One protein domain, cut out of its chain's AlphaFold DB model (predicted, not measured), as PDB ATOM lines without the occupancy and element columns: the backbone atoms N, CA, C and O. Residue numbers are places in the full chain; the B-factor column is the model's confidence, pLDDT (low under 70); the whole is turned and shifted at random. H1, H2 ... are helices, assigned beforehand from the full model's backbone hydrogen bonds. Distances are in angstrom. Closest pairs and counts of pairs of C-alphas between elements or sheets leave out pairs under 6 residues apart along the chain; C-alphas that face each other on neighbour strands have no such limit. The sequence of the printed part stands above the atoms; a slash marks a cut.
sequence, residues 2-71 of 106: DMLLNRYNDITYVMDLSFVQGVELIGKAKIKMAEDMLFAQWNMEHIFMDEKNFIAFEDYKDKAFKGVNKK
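AT A GLANCE: This is residues 2 to 71 of the 106 residues of an uncharacterized protein of Clostridium pasteurianum BC1 (UniProt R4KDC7). One long helix, H3, makes the length of a flat, S-like shape, and the chain folds back beside it from both ends, on opposite sides. Short H1 and H2 form a hook at the beginning of H3, while H4 packs on residues 35 to 42 of H3 after a loop whose residues 47 to 53 stick out, as does the tail, residues 66 to 71. The printed part has 70 residues with four named helices, H1, H2, H3 and H4 in that order, and no named strand: all helix. It is only just loose, close to extended, with a radius of gyration of the C-alphas of 16.3 A and spans of 51 by 30 by 14 A.

HOW THE PARTS SIT: H1, residues 2 to 7, and H2, residues 11 to 15, only just touch, with 3 pairs of C-alphas within 8 A, and only at the corner by their link; the closest C-alphas are those of Leu 5 and Ile 11, 6.3 A apart. H3, residues 19 to 46, touches H1 with residues 26 to 29 alone, only just, with 3 pairs of C-alphas within 8 A; the closest C-alphas are those of Leu 4 and Ala 29, 7.6 A apart, and the lines stand about perpendicular at 83 degrees. H2 and H3 are close but not clearly touching, with the closest C-alphas, those of Val 14 and Gly 22, 7.0 A apart. H4, residues 57 to 65, touches H3 at a steep tilt of 59 degrees, opposite ways; the closest C-alphas are those of Trp 42 and Phe 57, 6.7 A apart. H1 and H2 are apart from H4. Every O i to N i+4 pair is within hydrogen-bond range in H2, H3 and H4, and 1 of 2 in H1.

IN THESE COORDINATES: H1 begins at C-alpha 2, (5.205, -24.804, 45.637). H3 is 40.3 A from C-alpha 19 to C-alpha 46, and H4 is 12.1 A, ending at C-alpha 65, (-4.208, -16.784, 24.766).

THE WHOLE: The C-alphas farthest apart, those of Asp 16 and Lys 52, are 51.1 A apart. The printed part has no cut and no long link. The model's pLDDT is under 70 at residues 2 to 9, 14 and 67 to 71.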
ATOM      1  N   ASP A   2       4.602 -23.746  46.485       61.66
ATOM      2  CA  ASP A   2       5.205 -24.804  45.637       61.66
ATOM      3  C   ASP A   2       5.719 -24.356  44.268       61.66
ATOM      4  O   ASP A   2       6.795 -24.752  43.845       61.66
ATOM      5  N   MET A   3       4.985 -23.489  43.573       67.94
ATOM      6  CA  MET A   3       5.376 -22.988  42.251       67.94
ATOM      7  C   MET A   3       6.711 -22.225  42.249       67.94
ATOM      8  O   MET A   3       7.498 -22.348  41.315       67.94
ATOM      9  N   LEU A   4       6.959 -21.426  43.291       69.31
ATOM     10  CA  LEU A   4       8.196 -20.657  43.423       69.31
ATOM     11  C   LEU A   4       9.326 -21.552  43.936       69.31
ATOM     12  O   LEU A   4      10.431 -21.455  43.419       69.31
ATOM     13  N   LEU A   5       9.019 -22.467  44.860       67.31
ATOM     14  CA  LEU A   5       9.959 -23.459  45.397       67.31
ATOM     15  C   LEU A   5      10.458 -24.445  44.328       67.31
ATOM     16  O   LEU A   5      11.642 -24.743  44.279       67.31
ATOM     17  N   ASN A   6       9.587 -24.902  43.423       67.31
ATOM     18  CA  ASN A   6       9.980 -25.784  42.317       67.31
ATOM     19  C   ASN A   6      10.831 -25.078  41.255       67.31
ATOM     20  O   ASN A   6      11.541 -25.734  40.495       67.31
ATOM     21  N   ARG A   7      10.729 -23.749  41.146       66.50
ATOM     22  CA  ARG A   7      11.475 -22.964  40.154       66.50
ATOM     23  C   ARG A   7      12.792 -22.427  40.706       66.50
ATOM     24  O   ARG A   7      13.755 -22.306  39.951       66.50
ATOM     25  N   TYR A   8      12.817 -22.058  41.980       67.94
ATOM     26  CA  TYR A   8      13.968 -21.467  42.644       67.94
ATOM     27  C   TYR A   8      14.393 -22.382  43.788       67.94
ATOM     28  O   TYR A   8      13.695 -22.494  44.791       67.94
ATOM     29  N   ASN A   9      15.566 -23.002  43.637       67.38
ATOM     30  CA  ASN A   9      16.175 -23.863  44.658       67.38
ATOM     31  C   ASN A   9      16.514 -23.111  45.959       67.38
ATOM     32  O   ASN A   9      16.798 -23.748  46.968       67.38
ATOM     33  N   ASP A  10      16.497 -21.775  45.929       72.88
ATOM     34  CA  ASP A  10      16.717 -20.910  47.083       72.88
ATOM     35  C   ASP A  10      15.526 -19.957  47.266       72.88
ATOM     36  O   ASP A  10      15.305 -19.026  46.486       72.88
ATOM     37  N   ILE A  11      14.743 -20.215  48.312       73.38
ATOM     38  CA  ILE A  11      13.577 -19.411  48.685       73.38
ATOM     39  C   ILE A  11      13.985 -18.047  49.261       73.38
ATOM     40  O   ILE A  11      13.207 -17.100  49.174       73.38
ATOM     41  N   THR A  12      15.203 -17.919  49.797       70.81
ATOM     42  CA  THR A  12      15.722 -16.692  50.424       70.81
ATOM     43  C   THR A  12      15.770 -15.564  49.404       70.81
ATOM     44  O   THR A  12      15.233 -14.490  49.645       70.81
ATOM     45  N   TYR A  13      16.252 -15.863  48.194       73.06
ATOM     46  CA  TYR A  13      16.238 -14.921  47.077       73.06
ATOM     47  C   TYR A  13      14.833 -14.390  46.770       73.06
ATOM     48  O   TYR A  13      14.669 -13.212  46.487       73.06
ATOM     49  N   VAL A  14      13.810 -15.248  46.823       67.69
ATOM     50  CA  VAL A  14      12.420 -14.857  46.544       67.69
ATOM     51  C   VAL A  14      11.848 -13.994  47.671       67.69
ATOM     52  O   VAL A  14      11.067 -13.084  47.398       67.69
ATOM     53  N   MET A  15      12.237 -14.278  48.914       72.12
ATOM     54  CA  MET A  15      11.806 -13.547  50.109       72.12
ATOM     55  C   MET A  15      12.486 -12.176  50.237       72.12
ATOM     56  O   MET A  15      11.876 -11.257  50.775       72.12
ATOM     57  N   ASP A  16      13.692 -12.024  49.687       81.88
ATOM     58  CA  ASP A  16      14.456 -10.768  49.683       81.88
ATOM     59  C   ASP A  16      14.050  -9.802  48.553       81.88
ATOM     60  O   ASP A  16      14.530  -8.666  48.484       81.88
ATOM     61  N   LEU A  17      13.160 -10.215  47.642       80.44
ATOM     62  CA  LEU A  17      12.674  -9.339  46.577       80.44
ATOM     63  C   LEU A  17      11.760  -8.244  47.123       80.44
ATOM     64  O   LEU A  17      10.871  -8.482  47.941       80.44
ATOM     65  N   SER A  18      11.891  -7.041  46.559       80.94
ATOM     66  CA  SER A  18      10.893  -5.995  46.788       80.94
ATOM     67  C   SER A  18       9.511  -6.463  46.327       80.94
ATOM     68  O   SER A  18       9.382  -7.237  45.375       80.94
ATOM     69  N   PHE A  19       8.456  -5.942  46.955       72.88
ATOM     70  CA  PHE A  19       7.075  -6.319  46.639       72.88
ATOM     71  C   PHE A  19       6.758  -6.250  45.134       72.88
ATOM     72  O   PHE A  19       6.179  -7.179  44.573       72.88
ATOM     73  N   VAL A  20       7.195  -5.183  44.455       76.12
ATOM     74  CA  VAL A  20       6.984  -5.002  43.008       76.12
ATOM     75  C   VAL A  20       7.680  -6.104  42.209       76.12
ATOM     76  O   VAL A  20       7.063  -6.731  41.349       76.12
ATOM     77  N   GLN A  21       8.943  -6.390  42.526       74.94
ATOM     78  CA  GLN A  21       9.704  -7.443  41.856       74.94
ATOM     79  C   GLN A  21       9.114  -8.832  42.130       74.94
ATOM     80  O   GLN A  21       9.045  -9.654  41.218       74.94
ATOM     81  N   GLY A  22       8.630  -9.084  43.347       75.56
ATOM     82  CA  GLY A  22       7.946 -10.323  43.712       75.56
ATOM     83  C   GLY A  22       6.652 -10.536  42.919       75.56
ATOM     84  O   GLY A  22       6.421 -11.621  42.379       75.56
ATOM     85  N   VAL A  23       5.832  -9.493  42.762       77.69
ATOM     86  CA  VAL A  23       4.604  -9.550  41.948       77.69
ATOM     87  C   VAL A  23       4.927  -9.830  40.477       77.69
ATOM     88  O   VAL A  23       4.286 -10.685  39.856       77.69
ATOM     89  N   GLU A  24       5.940  -9.166  39.916       78.38
ATOM     90  CA  GLU A  24       6.392  -9.440  38.548       78.38
ATOM     91  C   GLU A  24       6.905 -10.873  38.379       78.38
ATOM     92  O   GLU A  24       6.585 -11.533  37.385       78.38
ATOM     93  N   LEU A  25       7.674 -11.369  39.351       80.69
ATOM     94  CA  LEU A  25       8.215 -12.724  39.353       80.69
ATOM     95  C   LEU A  25       7.095 -13.765  39.307       80.69
ATOM     96  O   LEU A  25       7.116 -14.660  38.460       80.69
ATOM     97  N   ILE A  26       6.088 -13.613  40.171       80.62
ATOM     98  CA  ILE A  26       4.908 -14.484  40.210       80.62
ATOM     99  C   ILE A  26       4.162 -14.421  38.877       80.62
ATOM    100  O   ILE A  26       3.754 -15.456  38.347       80.62
ATOM    101  N   GLY A  27       3.997 -13.222  38.312       79.00
ATOM    102  CA  GLY A  27       3.369 -13.035  37.007       79.00
ATOM    103  C   GLY A  27       4.083 -13.819  35.904       79.00
ATOM    104  O   GLY A  27       3.447 -14.588  35.182       79.00
ATOM    105  N   LYS A  28       5.409 -13.684  35.815       82.81
ATOM    106  CA  LYS A  28       6.249 -14.402  34.842       82.81
ATOM    107  C   LYS A  28       6.241 -15.914  35.071       82.81
ATOM    108  O   LYS A  28       6.234 -16.682  34.111       82.81
ATOM    109  N   ALA A  29       6.245 -16.359  36.326       80.50
ATOM    110  CA  ALA A  29       6.201 -17.778  36.662       80.50
ATOM    111  C   ALA A  29       4.883 -18.431  36.238       80.50
ATOM    112  O   ALA A  29       4.912 -19.480  35.596       80.50
ATOM    113  N   LYS A  30       3.749 -17.766  36.482       82.50
ATOM    114  CA  LYS A  30       2.433 -18.237  36.029       82.50
ATOM    115  C   LYS A  30       2.325 -18.335  34.510       82.50
ATOM    116  O   LYS A  30       1.790 -19.322  34.021       82.50
ATOM    117  N   ILE A  31       2.823 -17.335  33.778       84.44
ATOM    118  CA  ILE A  31       2.786 -17.341  32.306       84.44
ATOM    119  C   ILE A  31       3.562 -18.540  31.769       84.44
ATOM    120  O   ILE A  31       3.011 -19.326  31.011       84.44
ATOM    121  N   LYS A  32       4.798 -18.732  32.228       85.50
ATOM    122  CA  LYS A  32       5.638 -19.826  31.739       85.50
ATOM    123  C   LYS A  32       5.093 -21.210  32.106       85.50
ATOM    124  O   LYS A  32       5.145 -22.101  31.280       85.50
ATOM    125  N   MET A  33       4.489 -21.387  33.285       85.75
ATOM    126  CA  MET A  33       3.792 -22.648  33.582       85.75
ATOM    127  C   MET A  33       2.618 -22.908  32.639       85.75
ATOM    128  O   MET A  33       2.416 -24.041  32.218       85.75
ATOM    129  N   ALA A  34       1.841 -21.874  32.310       87.12
ATOM    130  CA  ALA A  34       0.758 -22.013  31.345       87.12
ATOM    131  C   ALA A  34       1.298 -22.362  29.949       87.12
ATOM    132  O   ALA A  34       0.733 -23.230  29.296       87.12
ATOM    133  N   GLU A  35       2.403 -21.745  29.520       89.06
ATOM    134  CA  GLU A  35       3.089 -22.083  28.264       89.06
ATOM    135  C   GLU A  35       3.592 -23.533  28.251       89.06
ATOM    136  O   GLU A  35       3.350 -24.234  27.274       89.06
ATOM    137  N   ASP A  36       4.222 -24.002  29.332       91.00
ATOM    138  CA  ASP A  36       4.730 -25.375  29.445       91.00
ATOM    139  C   ASP A  36       3.584 -26.402  29.338       91.00
ATOM    140  O   ASP A  36       3.684 -27.393  28.610       91.00
ATOM    141  N   MET A  37       2.458 -26.143  30.013       90.69
ATOM    142  CA  MET A  37       1.256 -26.982  29.915       90.69
ATOM    143  C   MET A  37       0.661 -26.960  28.505       90.69
ATOM    144  O   MET A  37       0.279 -28.004  27.975       90.69
ATOM    145  N   LEU A  38       0.607 -25.781  27.884       93.44
ATOM    146  CA  LEU A  38       0.081 -25.620  26.535       93.44
ATOM    147  C   LEU A  38       0.959 -26.330  25.499       93.44
ATOM    148  O   LEU A  38       0.446 -26.927  24.558       93.44
ATOM    149  N   PHE A  39       2.276 -26.302  25.685       93.12
ATOM    150  CA  PHE A  39       3.225 -27.011  24.836       93.12
ATOM    151  C   PHE A  39       3.075 -28.527  24.966       93.12
ATOM    152  O   PHE A  39       3.092 -29.243  23.964       93.12
ATOM    153  N   ALA A  40       2.873 -29.039  26.183       93.31
ATOM    154  CA  ALA A  40       2.576 -30.454  26.394       93.31
ATOM    155  C   ALA A  40       1.275 -30.871  25.688       93.31
ATOM    156  O   ALA A  40       1.240 -31.904  25.019       93.31
ATOM    157  N   GLN A  41       0.230 -30.045  25.780       93.00
ATOM    158  CA  GLN A  41      -1.027 -30.274  25.073       93.00
ATOM    159  C   GLN A  41      -0.844 -30.255  23.552       93.00
ATOM    160  O   GLN A  41      -1.280 -31.184  22.875       93.00
ATOM    161  N   TRP A  42      -0.148 -29.246  23.026       94.75
ATOM    162  CA  TRP A  42       0.152 -29.141  21.603       94.75
ATOM    163  C   TRP A  42       0.892 -30.380  21.092       94.75
ATOM    164  O   TRP A  42       0.491 -30.928  20.075       94.75
ATOM    165  N   ASN A  43       1.894 -30.892  21.816       93.19
ATOM    166  CA  ASN A  43       2.606 -32.115  21.423       93.19
ATOM    167  C   ASN A  43       1.694 -33.348  21.356       93.19
ATOM    168  O   ASN A  43       1.851 -34.173  20.458       93.19
ATOM    169  N   MET A  44       0.746 -33.489  22.288       92.94
ATOM    170  CA  MET A  44      -0.215 -34.597  22.251       92.94
ATOM    171  C   MET A  44      -1.144 -34.493  21.040       92.94
ATOM    172  O   MET A  44      -1.390 -35.488  20.362       92.94
ATOM    173  N   GLU A  45      -1.640 -33.291  20.747       91.00
ATOM    174  CA  GLU A  45      -2.522 -33.042  19.602       91.00
ATOM    175  C   GLU A  45      -1.774 -33.135  18.266       91.00
ATOM    176  O   GLU A  45      -2.340 -33.590  17.275       91.00
ATOM    177  N   HIS A  46      -0.489 -32.778  18.250       89.31
ATOM    178  CA  HIS A  46       0.373 -32.808  17.072       89.31
ATOM    179  C   HIS A  46       0.499 -34.211  16.466       89.31
ATOM    180  O   HIS A  46       0.651 -34.347  15.257       89.31
ATOM    181  N   ILE A  47       0.382 -35.271  17.273       91.25
ATOM    182  CA  ILE A  47       0.386 -36.663  16.785       91.25
ATOM    183  C   ILE A  47      -0.805 -36.938  15.849       91.25
ATOM    184  O   ILE A  47      -0.728 -37.807  14.985       91.25
ATOM    185  N   PHE A  48      -1.896 -36.185  16.000       91.06
ATOM    186  CA  PHE A  48      -3.099 -36.291  15.176       91.06
ATOM    187  C   PHE A  48      -3.168 -35.219  14.076       91.06
ATOM    188  O   PHE A  48      -4.189 -35.114  13.391       91.06
ATOM    189  N   MET A  49      -2.112 -34.417  13.913       91.56
ATOM    190  CA  MET A  49      -2.016 -33.422  12.851       91.56
ATOM    191  C   MET A  49      -1.444 -34.035  11.563       91.56
ATOM    192  O   MET A  49      -0.554 -34.882  11.587       91.56
ATOM    193  N   ASP A  50      -1.956 -33.570  10.432       91.75
ATOM    194  CA  ASP A  50      -1.547 -33.860   9.067       91.75
ATOM    195  C   ASP A  50      -1.250 -32.553   8.307       91.75
ATOM    196  O   ASP A  50      -1.362 -31.447   8.839       91.75
ATOM    197  N   GLU A  51      -0.875 -32.659   7.032       88.50
ATOM    198  CA  GLU A  51      -0.537 -31.496   6.196       88.50
ATOM    199  C   GLU A  51      -1.687 -30.483   6.028       88.50
ATOM    200  O   GLU A  51      -1.443 -29.335   5.662       88.50
ATOM    201  N   LYS A  52      -2.943 -30.878   6.274       89.31
ATOM    202  CA  LYS A  52      -4.124 -30.022   6.096       89.31
ATOM    203  C   LYS A  52      -4.534 -29.302   7.374       89.31
ATOM    204  O   LYS A  52      -5.183 -28.261   7.283       89.31
ATOM    205  N   ASN A  53      -4.214 -29.852   8.544       89.12
ATOM    206  CA  ASN A  53      -4.621 -29.309   9.843       89.12
ATOM    207  C   ASN A  53      -3.440 -29.009  10.789       89.12
ATOM    208  O   ASN A  53      -3.675 -28.713  11.960       89.12
ATOM    209  N   PHE A  54      -2.199 -29.066  10.296       92.94
ATOM    210  CA  PHE A  54      -1.013 -28.666  11.044       92.94
ATOM    211  C   PHE A  54      -1.128 -27.223  11.551       92.94
ATOM    212  O   PHE A  54      -1.452 -26.297  10.804       92.94
ATOM    213  N   ILE A  55      -0.818 -27.034  12.834       91.94
ATOM    214  CA  ILE A  55      -0.763 -25.725  13.485       91.94
ATOM    215  C   ILE A  55       0.588 -25.620  14.188       91.94
ATOM    216  O   ILE A  55       0.897 -26.429  15.065       91.94
ATOM    217  N   ALA A  56       1.382 -24.609  13.834       93.00
ATOM    218  CA  ALA A  56       2.624 -24.322  14.539       93.00
ATOM    219  C   ALA A  56       2.332 -23.927  15.994       93.00
ATOM    220  O   ALA A  56       1.312 -23.300  16.288       93.00
ATOM    221  N   PHE A  57       3.236 -24.263  16.916       92.44
ATOM    222  CA  PHE A  57       3.016 -23.984  18.336       92.44
ATOM    223  C   PHE A  57       2.733 -22.500  18.621       92.44
ATOM    224  O   PHE A  57       1.887 -22.197  19.453       92.44
ATOM    225  N   GLU A  58       3.381 -21.576  17.909       90.38
ATOM    226  CA  GLU A  58       3.150 -20.137  18.079       90.38
ATOM    227  C   GLU A  58       1.701 -19.739  17.755       90.38
ATOM    228  O   GLU A  58       1.061 -19.057  18.552       90.38
ATOM    229  N   ASP A  59       1.132 -20.258  16.665       91.12
ATOM    230  CA  ASP A  59      -0.268 -20.011  16.301       91.12
ATOM    231  C   ASP A  59      -1.242 -20.682  17.282       91.12
ATOM    232  O   ASP A  59      -2.302 -20.140  17.613       91.12
ATOM    233  N   TYR A  60      -0.879 -21.869  17.780       91.00
ATOM    234  CA  TYR A  60      -1.634 -22.588  18.806       91.00
ATOM    235  C   TYR A  60      -1.673 -21.805  20.123       91.00
ATOM    236  O   TYR A  60      -2.732 -21.633  20.736       91.00
ATOM    237  N   LYS A  61      -0.516 -21.272  20.520       89.44
ATOM    238  CA  LYS A  61      -0.319 -20.409  21.680       89.44
ATOM    239  C   LYS A  61      -1.139 -19.137  21.561       89.44
ATOM    240  O   LYS A  61      -1.936 -18.839  22.452       89.44
ATOM    241  N   ASP A  62      -1.030 -18.440  20.441       88.44
ATOM    242  CA  ASP A  62      -1.778 -17.211  20.201       88.44
ATOM    243  C   ASP A  62      -3.285 -17.448  20.215       88.44
ATOM    244  O   ASP A  62      -4.031 -16.631  20.755       88.44
ATOM    245  N   LYS A  63      -3.752 -18.588  19.693       87.50
ATOM    246  CA  LYS A  63      -5.159 -18.994  19.765       87.50
ATOM    247  C   LYS A  63      -5.608 -19.268  21.202       87.50
ATOM    248  O   LYS A  63      -6.695 -18.830  21.571       87.50
ATOM    249  N   ALA A  64      -4.796 -19.952  22.004       84.94
ATOM    250  CA  ALA A  64      -5.114 -20.264  23.397       84.94
ATOM    251  C   ALA A  64      -5.132 -19.017  24.295       84.94
ATOM    252  O   ALA A  64      -5.969 -18.901  25.190       84.94
ATOM    253  N   PHE A  65      -4.246 -18.052  24.037       81.25
ATOM    254  CA  PHE A  65      -4.208 -16.784  24.766       81.25
ATOM    255  C   PHE A  65      -5.128 -15.703  24.170       81.25
ATOM    256  O   PHE A  65      -5.325 -14.646  24.785       81.25
ATOM    257  N   LYS A  66      -5.758 -15.961  23.015       75.12
ATOM    258  CA  LYS A  66      -6.730 -15.061  22.383       75.12
ATOM    259  C   LYS A  66      -7.945 -14.896  23.294       75.12
ATOM    260  O   LYS A  66      -8.738 -15.810  23.477       75.12
ATOM    261  N   GLY A  67      -8.104 -13.707  23.873       61.88
ATOM    262  CA  GLY A  67      -9.198 -13.417  24.808       61.88
ATOM    263  C   GLY A  67      -8.790 -13.408  26.280       61.88
ATOM    264  O   GLY A  67      -9.563 -12.922  27.102       61.88
ATOM    265  N   VAL A  68      -7.538 -13.751  26.619       61.94
ATOM    266  CA  VAL A  68      -6.926 -13.416  27.925       61.94
ATOM    267  C   VAL A  68      -6.546 -11.928  27.964       61.94
ATOM    268  O   VAL A  68      -5.544 -11.513  28.548       61.94
ATOM    269  N   ASN A  69      -7.370 -11.089  27.331       54.31
ATOM    270  CA  ASN A  69      -7.364  -9.658  27.529       54.31
ATOM    271  C   ASN A  69      -7.806  -9.470  28.980       54.31
ATOM    272  O   ASN A  69      -8.997  -9.404  29.285       54.31
ATOM    273  N   LYS A  70      -6.823  -9.526  29.891       57.34
ATOM    274  CA  LYS A  70      -6.990  -9.253  31.314       57.34
ATOM    275  C   LYS A  70      -7.897  -8.045  31.372       57.34
ATOM    276  O   LYS A  70      -7.570  -7.043  30.736       57.34
ATOM    277  N   LYS A  71      -9.021  -8.149  32.084       53.34
ATOM    278  CA  LYS A  71      -9.800  -6.979  32.478       53.34
ATOM    279  C   LYS A  71      -8.779  -6.028  33.100       53.34
ATOM    280  O   LYS A  71      -8.300  -6.274  34.204       53.34
TER     281      LYS A  71